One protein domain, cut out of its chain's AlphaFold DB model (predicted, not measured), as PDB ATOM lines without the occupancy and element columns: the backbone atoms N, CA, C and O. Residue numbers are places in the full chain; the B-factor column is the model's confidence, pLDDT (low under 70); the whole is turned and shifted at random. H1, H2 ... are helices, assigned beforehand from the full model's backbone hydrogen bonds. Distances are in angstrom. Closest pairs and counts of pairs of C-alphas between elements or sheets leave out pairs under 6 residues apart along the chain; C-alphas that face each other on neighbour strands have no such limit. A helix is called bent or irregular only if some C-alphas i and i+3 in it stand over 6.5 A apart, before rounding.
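This is residues 79 to 151 of the 263 residues of an uncharacterized protein of Tumebacillus algifaecis (UniProt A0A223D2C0). One long helix, H1, makes the length of a thin rod, and a short helix, H2, packs beside its last part. A stretch with no named element, residues 79 to 93, lies at the other end of the rod, and residues 126 to 137 loop back from the end of H1 to H2. The printed part has 73 residues with two named helices, H1 then H2, and no named strand; the class is all helix. The whole is extended, with a radius of gyration of the C-alphas of 19.5 A, and spans 62 by 23 by 16 A.

Start at C-alpha 79, at (-54.350, 14.560, 12.396), and pass through residues 79 to 93, which hold no named element. Find C-alpha 94 at (-51.300, 13.202, 5.327); from there H1, residues 94 to 125, runs 46.5 A to C-alpha 125 at (-22.552, 26.594, -28.687). After residues 126 to 137 comes H2, residues 138 to 146, which ends with C-alpha 146 at (-29.767, 17.610, -35.976). Neither helix is bent.

Look at residues 116 to 124 of H1, for with these alone it touches H2. The closest C-alphas of the two helices are those of Ile 123 and Ile 145, 5.9 A apart. Their lines stand at a shallow tilt of 20 degrees, and they run the same way. Further back along H1, residues 102 to 109 stand free. In H1 and H2 every O i to N i+4 pair is within hydrogen-bond range.

The two C-alphas farthest apart are those of Ser 79 and Gly 151, the first and last printed residues, at 64.2 A. The printed part has no cut. The link from H1 to H2, 12 residues, is long. In the B-factor column you will find a mean pLDDT of 95.3 for the printed part of this model, and no printed residue is under 70.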
ATOM      1  N   SER A  79     -54.127  15.505  11.293       91.12
ATOM      2  CA  SER A  79     -54.350  14.560  12.396       91.12
ATOM      3  C   SER A  79     -54.312  13.094  11.957       91.12
ATOM      4  O   SER A  79     -54.155  12.213  12.800       91.12
ATOM      5  N   ILE A  80     -54.436  12.813  10.657       92.38
ATOM      6  CA  ILE A  80     -54.311  11.457  10.115       92.38
ATOM      7  C   ILE A  80     -52.828  11.127   9.955       92.38
ATOM      8  O   ILE A  80     -52.127  11.744   9.150       92.38
ATOM      9  N   SER A  81     -52.352  10.137  10.707       94.25
ATOM     10  CA  SER A  81     -50.973   9.671  10.618       94.25
ATOM     11  C   SER A  81     -50.718   8.867   9.341       94.25
ATOM     12  O   SER A  81     -51.580   8.145   8.842       94.25
ATOM     13  N   VAL A  82     -49.496   8.969   8.825       93.75
ATOM     14  CA  VAL A  82     -49.004   8.157   7.710       93.75
ATOM     15  C   VAL A  82     -48.018   7.138   8.265       93.75
ATOM     16  O   VAL A  82     -47.004   7.493   8.867       93.75
ATOM     17  N   ALA A  83     -48.316   5.852   8.070       94.12
ATOM     18  CA  ALA A  83     -47.387   4.775   8.387       94.12
ATOM     19  C   ALA A  83     -46.306   4.698   7.300       94.12
ATOM     20  O   ALA A  83     -46.489   4.055   6.270       94.12
ATOM     21  N   ASP A  84     -45.180   5.370   7.529       94.56
ATOM     22  CA  ASP A  84     -44.062   5.418   6.588       94.56
ATOM     23  C   ASP A  84     -42.857   4.621   7.096       94.56
ATOM     24  O   ASP A  84     -41.846   5.158   7.543       94.56
ATOM     25  N   THR A  85     -42.965   3.294   7.044       95.25
ATOM     26  CA  THR A  85     -41.892   2.394   7.501       95.25
ATOM     27  C   THR A  85     -40.631   2.488   6.635       95.25
ATOM     28  O   THR A  85     -39.562   2.068   7.068       95.25
ATOM     29  N   VAL A  86     -40.743   3.020   5.413       96.12
ATOM     30  CA  VAL A  86     -39.629   3.127   4.458       96.12
ATOM     31  C   VAL A  86     -38.948   4.503   4.518       96.12
ATOM     32  O   VAL A  86     -37.854   4.651   3.981       96.12
ATOM     33  N   GLY A  87     -39.548   5.494   5.186       95.06
ATOM     34  CA  GLY A  87     -38.981   6.836   5.334       95.06
ATOM     35  C   GLY A  87     -38.964   7.632   4.025       95.06
ATOM     36  O   GLY A  87     -37.962   8.272   3.711       95.06
ATOM     37  N   ARG A  88     -40.034   7.545   3.224       94.12
ATOM     38  CA  ARG A  88     -40.212   8.341   1.994       94.12
ATOM     39  C   ARG A  88     -40.644   9.782   2.259       94.12
ATOM     40  O   ARG A  88     -40.357  10.645   1.432       94.12
ATOM     41  N   PHE A  89     -41.340  10.021   3.362       96.19
ATOM     42  CA  PHE A  89     -41.815  11.323   3.797       96.19
ATOM     43  C   PHE A  89     -41.094  11.716   5.084       96.19
ATOM     44  O   PHE A  89     -40.833  10.899   5.969       96.19
ATOM     45  N   THR A  90     -40.762  12.995   5.199       95.25
ATOM     46  CA  THR A  90     -40.185  13.562   6.422       95.25
ATOM     47  C   THR A  90     -41.276  13.776   7.471       95.25
ATOM     48  O   THR A  90     -41.060  13.617   8.677       95.25
ATOM     49  N   THR A  91     -42.464  14.156   7.012       96.31
ATOM     50  CA  THR A  91     -43.653  14.389   7.824       96.31
ATOM     51  C   THR A  91     -44.394  13.086   8.115       96.31
ATOM     52  O   THR A  91     -44.290  12.092   7.401       96.31
ATOM     53  N   LYS A  92     -45.150  13.079   9.217       95.00
ATOM     54  CA  LYS A  92     -45.838  11.881   9.733       95.00
ATOM     55  C   LYS A  92     -47.354  11.927   9.560       95.00
ATOM     56  O   LYS A  92     -48.045  11.084  10.127       95.00
ATOM     57  N   ASN A  93     -47.873  12.912   8.830       95.38
ATOM     58  CA  ASN A  93     -49.302  13.095   8.593       95.38
ATOM     59  C   ASN A  93     -49.602  13.315   7.107       95.38
ATOM     60  O   ASN A  93     -48.705  13.598   6.312       95.38
ATOM     61  N   VAL A  94     -50.869  13.141   6.731       95.38
ATOM     62  CA  VAL A  94     -51.300  13.202   5.327       95.38
ATOM     63  C   VAL A  94     -51.063  14.590   4.737       95.38
ATOM     64  O   VAL A  94     -50.560  14.703   3.624       95.38
ATOM     65  N   GLU A  95     -51.383  15.644   5.485       95.50
ATOM     66  CA  GLU A  95     -51.215  17.025   5.018       95.50
ATOM     67  C   GLU A  95     -49.751  17.359   4.697       95.50
ATOM     68  O   GLU A  95     -49.448  17.865   3.615       95.50
ATOM     69  N   GLY A  96     -48.829  17.006   5.593       96.88
ATOM     70  CA  GLY A  96     -47.398  17.193   5.380       96.88
ATOM     71  C   GLY A  96     -46.873  16.369   4.205       96.88
ATOM     72  O   GLY A  96     -46.146  16.900   3.368       96.88
ATOM     73  N   ALA A  97     -47.292  15.106   4.088       97.06
ATOM     74  CA  ALA A  97     -46.834  14.221   3.021       97.06
ATOM     75  C   ALA A  97     -47.267  14.736   1.636       97.06
ATOM     76  O   ALA A  97     -46.496  14.687   0.675       97.06
ATOM     77  N   LEU A  98     -48.480  15.291   1.537       96.81
ATOM     78  CA  LEU A  98     -48.975  15.932   0.318       96.81
ATOM     79  C   LEU A  98     -48.217  17.227  -0.005       96.81
ATOM     80  O   LEU A  98     -47.902  17.470  -1.172       96.81
ATOM     81  N   ALA A  99     -47.878  18.035   1.003       97.81
ATOM     82  CA  ALA A  99     -47.071  19.241   0.815       97.81
ATOM     83  C   ALA A  99     -45.638  18.916   0.344       97.81
ATOM     84  O   ALA A  99     -45.103  19.585  -0.546       97.81
ATOM     85  N   GLU A 100     -45.031  17.860   0.891       97.56
ATOM     86  CA  GLU A 100     -43.736  17.349   0.434       97.56
ATOM     87  C   GLU A 100     -43.808  16.881  -1.022       97.56
ATOM     88  O   GLU A 100     -42.970  17.283  -1.831       97.56
ATOM     89  N   LEU A 101     -44.834  16.106  -1.388       97.06
ATOM     90  CA  LEU A 101     -45.028  15.641  -2.763       97.06
ATOM     91  C   LEU A 101     -45.200  16.810  -3.744       97.06
ATOM     92  O   LEU A 101     -44.579  16.817  -4.807       97.06
ATOM     93  N   ALA A 102     -45.991  17.824  -3.379       97.81
ATOM     94  CA  ALA A 102     -46.178  19.023  -4.193       97.81
ATOM     95  C   ALA A 102     -44.856  19.783  -4.405       97.81
ATOM     96  O   ALA A 102     -44.549  20.218  -5.518       97.81
ATOM     97  N   THR A 103     -44.037  19.883  -3.356       97.75
ATOM     98  CA  THR A 103     -42.711  20.511  -3.426       97.75
ATOM     99  C   THR A 103     -41.767  19.719  -4.331       97.75
ATOM    100  O   THR A 103     -41.121  20.298  -5.204       97.75
ATOM    101  N   GLN A 104     -41.717  18.393  -4.180       97.31
ATOM    102  CA  GLN A 104     -40.893  17.515  -5.018       97.31
ATOM    103  C   GLN A 104     -41.316  17.575  -6.494       97.31
ATOM    104  O   GLN A 104     -40.463  17.621  -7.380       97.31
ATOM    105  N   GLN A 105     -42.621  17.641  -6.775       97.81
ATOM    106  CA  GLN A 105     -43.142  17.798  -8.133       97.81
ATOM    107  C   GLN A 105     -42.718  19.137  -8.756       97.81
ATOM    108  O   GLN A 105     -42.296  19.168  -9.914       97.81
ATOM    109  N   ALA A 106     -42.777  20.234  -7.995       97.69
ATOM    110  CA  ALA A 106     -42.297  21.535  -8.456       97.69
ATOM    111  C   ALA A 106     -40.789  21.501  -8.765       97.69
ATOM    112  O   ALA A 106     -40.370  21.921  -9.843       97.69
ATOM    113  N   GLN A 107     -39.984  20.919  -7.869       97.56
ATOM    114  CA  GLN A 107     -38.537  20.765  -8.060       97.56
ATOM    115  C   GLN A 107     -38.184  19.910  -9.284       97.56
ATOM    116  O   GLN A 107     -37.238  20.239 -10.005       97.56
ATOM    117  N   LEU A 108     -38.945  18.841  -9.547       97.56
ATOM    118  CA  LEU A 108     -38.772  18.003 -10.732       97.56
ATOM    119  C   LEU A 108     -38.983  18.813 -12.015       97.56
ATOM    120  O   LEU A 108     -38.143  18.766 -12.914       97.56
ATOM    121  N   PHE A 109     -40.070  19.584 -12.106       96.00
ATOM    122  CA  PHE A 109     -40.337  20.398 -13.294       96.00
ATOM    123  C   PHE A 109     -39.320  21.526 -13.480       96.00
ATOM    124  O   PHE A 109     -38.916  21.773 -14.618       96.00
ATOM    125  N   THR A 110     -38.851  22.151 -12.395       96.75
ATOM    126  CA  THR A 110     -37.744  23.116 -12.449       96.75
ATOM    127  C   THR A 110     -36.472  22.457 -12.978       96.75
ATOM    128  O   THR A 110     -35.920  22.925 -13.966       96.75
ATOM    129  N   SER A 111     -36.068  21.315 -12.415       97.56
ATOM    130  CA  SER A 111     -34.848  20.603 -12.828       97.56
ATOM    131  C   SER A 111     -34.896  20.158 -14.295       97.56
ATOM    132  O   SER A 111     -33.904  20.262 -15.017       97.56
ATOM    133  N   VAL A 112     -36.058  19.697 -14.773       97.44
ATOM    134  CA  VAL A 112     -36.266  19.369 -16.193       97.44
ATOM    135  C   VAL A 112     -36.195  20.628 -17.063       97.44
ATOM    136  O   VAL A 112     -35.602  20.589 -18.141       97.44
ATOM    137  N   GLY A 113     -36.776  21.747 -16.625       96.81
ATOM    138  CA  GLY A 113     -36.668  23.039 -17.306       96.81
ATOM    139  C   GLY A 113     -35.216  23.501 -17.454       96.81
ATOM    140  O   GLY A 113     -34.780  23.792 -18.570       96.81
ATOM    141  N   ASP A 114     -34.463  23.475 -16.357       97.44
ATOM    142  CA  ASP A 114     -33.052  23.865 -16.305       97.44
ATOM    143  C   ASP A 114     -32.187  22.964 -17.194       97.44
ATOM    144  O   ASP A 114     -31.381  23.456 -17.986       97.44
ATOM    145  N   GLY A 115     -32.400  21.645 -17.140       98.25
ATOM    146  CA  GLY A 115     -31.705  20.689 -18.004       98.25
ATOM    147  C   GLY A 115     -31.944  20.965 -19.492       98.25
ATOM    148  O   GLY A 115     -31.001  20.988 -20.282       98.25
ATOM    149  N   LYS A 116     -33.188  21.259 -19.887       97.94
ATOM    150  CA  LYS A 116     -33.515  21.634 -21.275       97.94
ATOM    151  C   LYS A 116     -32.847  22.947 -21.692       97.94
ATOM    152  O   LYS A 116     -32.361  23.041 -22.816       97.94
ATOM    153  N   ALA A 117     -32.764  23.931 -20.796       97.81
ATOM    154  CA  ALA A 117     -32.061  25.187 -21.060       97.81
ATOM    155  C   ALA A 117     -30.541  24.980 -21.239       97.81
ATOM    156  O   ALA A 117     -29.936  25.558 -22.149       97.81
ATOM    157  N   GLN A 118     -29.927  24.107 -20.432       98.25
ATOM    158  CA  GLN A 118     -28.516  23.732 -20.579       98.25
ATOM    159  C   GLN A 118     -28.248  23.025 -21.913       98.25
ATOM    160  O   GLN A 118     -27.293  23.371 -22.609       98.25
ATOM    161  N   VAL A 119     -29.110  22.081 -22.309       98.25
ATOM    162  CA  VAL A 119     -28.999  21.391 -23.604       98.25
ATOM    163  C   VAL A 119     -29.159  22.376 -24.763       98.25
ATOM    164  O   VAL A 119     -28.340  22.360 -25.680       98.25
ATOM    165  N   ALA A 120     -30.140  23.283 -24.707       98.25
ATOM    166  CA  ALA A 120     -30.315  24.310 -25.735       98.25
ATOM    167  C   ALA A 120     -29.070  25.196 -25.888       98.25
ATOM    168  O   ALA A 120     -28.599  25.441 -27.000       98.25
ATOM    169  N   THR A 121     -28.485  25.616 -24.763       97.62
ATOM    170  CA  THR A 121     -27.228  26.376 -24.746       97.62
ATOM    171  C   THR A 121     -26.091  25.592 -25.401       97.62
ATOM    172  O   THR A 121     -25.350  26.140 -26.217       97.62
ATOM    173  N   ALA A 122     -25.965  24.299 -25.088       97.88
ATOM    174  CA  ALA A 122     -24.935  23.439 -25.657       97.88
ATOM    175  C   ALA A 122     -25.096  23.242 -27.175       97.88
ATOM    176  O   ALA A 122     -24.100  23.293 -27.897       97.88
ATOM    177  N   ILE A 123     -26.328  23.067 -27.665       97.06
ATOM    178  CA  ILE A 123     -26.633  22.966 -29.101       97.06
ATOM    179  C   ILE A 123     -26.166  24.227 -29.830       97.06
ATOM    180  O   ILE A 123     -25.393  24.139 -30.787       97.06
ATOM    181  N   THR A 124     -26.569  25.399 -29.336       94.69
ATOM    182  CA  THR A 124     -26.193  26.689 -29.929       94.69
ATOM    183  C   THR A 124     -24.680  26.903 -29.891       94.69
ATOM    184  O   THR A 124     -24.085  27.324 -30.882       94.69
ATOM    185  N   ALA A 125     -24.011  26.527 -28.796       94.69
ATOM    186  CA  ALA A 125     -22.552  26.594 -28.687       94.69
ATOM    187  C   ALA A 125     -21.819  25.676 -29.686       94.69
ATOM    188  O   ALA A 125     -20.658  25.921 -30.014       94.69
ATOM    189  N   LYS A 126     -22.477  24.622 -30.184       92.31
ATOM    190  CA  LYS A 126     -21.968  23.744 -31.249       92.31
ATOM    191  C   LYS A 126     -22.378  24.187 -32.656       92.31
ATOM    192  O   LYS A 126     -22.094  23.474 -33.612       92.31
ATOM    193  N   GLY A 127     -22.984  25.364 -32.797       89.50
ATOM    194  CA  GLY A 127     -23.397  25.921 -34.084       89.50
ATOM    195  C   GLY A 127     -24.720  25.366 -34.614       89.50
ATOM    196  O   GLY A 127     -25.033  25.594 -35.779       89.50
ATOM    197  N   GLY A 128     -25.477  24.636 -33.788       93.50
ATOM    198  CA  GLY A 128     -26.874  24.316 -34.071       93.50
ATOM    199  C   GLY A 128     -27.809  25.482 -33.729       93.50
ATOM    200  O   GLY A 128     -27.394  26.487 -33.154       93.50
ATOM    201  N   THR A 129     -29.089  25.326 -34.046       96.06
ATOM    202  CA  THR A 129     -30.156  26.298 -33.786       96.06
ATOM    203  C   THR A 129     -31.312  25.606 -33.078       96.06
ATOM    204  O   THR A 129     -31.903  24.686 -33.633       96.06
ATOM    205  N   VAL A 130     -31.684  26.077 -31.887       97.56
ATOM    206  CA  VAL A 130     -32.917  25.648 -31.208       97.56
ATOM    207  C   VAL A 130     -34.005  26.678 -31.480       97.56
ATOM    208  O   VAL A 130     -33.873  27.840 -31.100       97.56
ATOM    209  N   VAL A 131     -35.063  26.263 -32.170       94.94
ATOM    210  CA  VAL A 131     -36.213  27.121 -32.486       94.94
ATOM    211  C   VAL A 131     -37.240  27.113 -31.347       94.94
ATOM    212  O   VAL A 131     -37.240  26.216 -30.504       94.94
ATOM    213  N   GLY A 132     -38.110  28.125 -31.320       93.69
ATOM    214  CA  GLY A 132     -39.175  28.255 -30.322       93.69
ATOM    215  C   GLY A 132     -38.790  29.084 -29.095       93.69
ATOM    216  O   GLY A 132     -37.787  29.798 -29.087       93.69
ATOM    217  N   THR A 133     -39.624  29.022 -28.057       92.38
ATOM    218  CA  THR A 133     -39.468  29.801 -26.818       92.38
ATOM    219  C   THR A 133     -39.297  28.891 -25.616       92.38
ATOM    220  O   THR A 133     -39.951  27.855 -25.515       92.38
ATOM    221  N   ALA A 134     -38.462  29.305 -24.664       91.88
ATOM    222  CA  ALA A 134     -38.287  28.568 -23.423       91.88
ATOM    223  C   ALA A 134     -39.607  28.458 -22.618       91.88
ATOM    224  O   ALA A 134     -40.383  29.418 -22.596       91.88
ATOM    225  N   PRO A 135     -39.839  27.336 -21.905       93.88
ATOM    226  CA  PRO A 135     -39.003  26.136 -21.868       93.88
ATOM    227  C   PRO A 135     -39.194  25.263 -23.120       93.88
ATOM    228  O   PRO A 135     -40.295  24.786 -23.378       93.88
ATOM    229  N   HIS A 136     -38.105  24.979 -23.841       96.62
ATOM    230  CA  HIS A 136     -38.148  24.178 -25.069       96.62
ATOM    231  C   HIS A 136     -38.712  22.774 -24.818       96.62
ATOM    232  O   HIS A 136     -38.524  22.187 -23.747       96.62
ATOM    233  N   SER A 137     -39.409  22.217 -25.797       96.88
ATOM    234  CA  SER A 137     -39.792  20.810 -25.869       96.88
ATOM    235  C   SER A 137     -38.583  19.930 -26.206       96.88
ATOM    236  O   SER A 137     -37.583  20.395 -26.748       96.88
ATOM    237  N   PHE A 138     -38.669  18.630 -25.917       98.00
ATOM    238  CA  PHE A 138     -37.615  17.700 -26.331       98.00
ATOM    239  C   PHE A 138     -37.498  17.579 -27.856       98.00
ATOM    240  O   PHE A 138     -36.398  17.346 -28.343       98.00
ATOM    241  N   GLN A 139     -38.589  17.795 -28.603       98.12
ATOM    242  CA  GLN A 139     -38.548  17.785 -30.065       98.12
ATOM    243  C   GLN A 139     -37.759  18.981 -30.616       98.12
ATOM    244  O   GLN A 139     -36.889  18.786 -31.455       98.12
ATOM    245  N   GLU A 140     -37.976  20.193 -30.093       98.38
ATOM    246  CA  GLU A 140     -37.192  21.377 -30.495       98.38
ATOM    247  C   GLU A 140     -35.693  21.198 -30.199       98.38
ATOM    248  O   GLU A 140     -34.845  21.669 -30.958       98.38
ATOM    249  N   LEU A 141     -35.351  20.493 -29.114       98.50
ATOM    250  CA  LEU A 141     -33.964  20.138 -28.803       98.50
ATOM    251  C   LEU A 141     -33.406  19.069 -29.758       98.50
ATOM    252  O   LEU A 141     -32.260  19.206 -30.178       98.50
ATOM    253  N   ASP A 142     -34.177  18.036 -30.126       98.06
ATOM    254  CA  ASP A 142     -33.765  17.027 -31.124       98.06
ATOM    255  C   ASP A 142     -33.489  17.675 -32.486       98.06
ATOM    256  O   ASP A 142     -32.420  17.480 -33.070       98.06
ATOM    257  N   ASP A 143     -34.407  18.523 -32.948       97.75
ATOM    258  CA  ASP A 143     -34.259  19.278 -34.191       97.75
ATOM    259  C   ASP A 143     -33.015  20.177 -34.132       97.75
ATOM    260  O   ASP A 143     -32.216  20.231 -35.074       97.75
ATOM    261  N   GLY A 144     -32.790  20.818 -32.981       97.25
ATOM    262  CA  GLY A 144     -31.590  21.601 -32.728       97.25
ATOM    263  C   GLY A 144     -30.307  20.775 -32.799       97.25
ATOM    264  O   GLY A 144     -29.351  21.197 -33.448       97.25
ATOM    265  N   ILE A 145     -30.275  19.574 -32.218       96.44
ATOM    266  CA  ILE A 145     -29.121  18.666 -32.314       96.44
ATOM    267  C   ILE A 145     -28.853  18.286 -33.774       96.44
ATOM    268  O   ILE A 145     -27.708  18.337 -34.218       96.44
ATOM    269  N   ARG A 146     -29.893  17.956 -34.548       94.62
ATOM    270  CA  ARG A 146     -29.767  17.610 -35.976       94.62
ATOM    271  C   ARG A 146     -29.246  18.761 -36.828       94.62
ATOM    272  O   ARG A 146     -28.638  18.521 -37.868       94.62
ATOM    273  N   SER A 147     -29.471  19.998 -36.393       93.62
ATOM    274  CA  SER A 147     -28.964  21.187 -37.077       93.62
ATOM    275  C   SER A 147     -27.469  21.449 -36.846       93.62
ATOM    276  O   SER A 147     -26.886  22.275 -37.547       93.62
ATOM    277  N   ILE A 148     -26.829  20.754 -35.895       92.50
ATOM    278  CA  ILE A 148     -25.390  20.885 -35.645       92.50
ATOM    279  C   ILE A 148     -24.618  20.390 -36.870       92.50
ATOM    280  O   ILE A 148     -24.686  19.222 -37.256       92.50
ATOM    281  N   VAL A 149     -23.811  21.273 -37.454       82.06
ATOM    282  CA  VAL A 149     -22.911  20.909 -38.549       82.06
ATOM    283  C   VAL A 149     -21.704  20.164 -37.975       82.06
ATOM    284  O   VAL A 149     -20.891  20.739 -37.252       82.06
ATOM    285  N   THR A 150     -21.570  18.876 -38.298       78.25
ATOM    286  CA  THR A 150     -20.422  18.051 -37.888       78.25
ATOM    287  C   THR A 150     -19.442  17.868 -39.056       78.25
ATOM    288  O   THR A 150     -19.841  17.515 -40.162       78.25
ATOM    289  N   GLY A 151     -18.147  18.111 -38.820       74.50
ATOM    290  CA  GLY A 151     -17.077  17.919 -39.814       74.50
ATOM    291  C   GLY A 151     -16.849  19.084 -40.793       74.50
ATOM    292  O   GLY A 151     -17.479  20.133 -40.702       74.50
TER     293      GLY A 151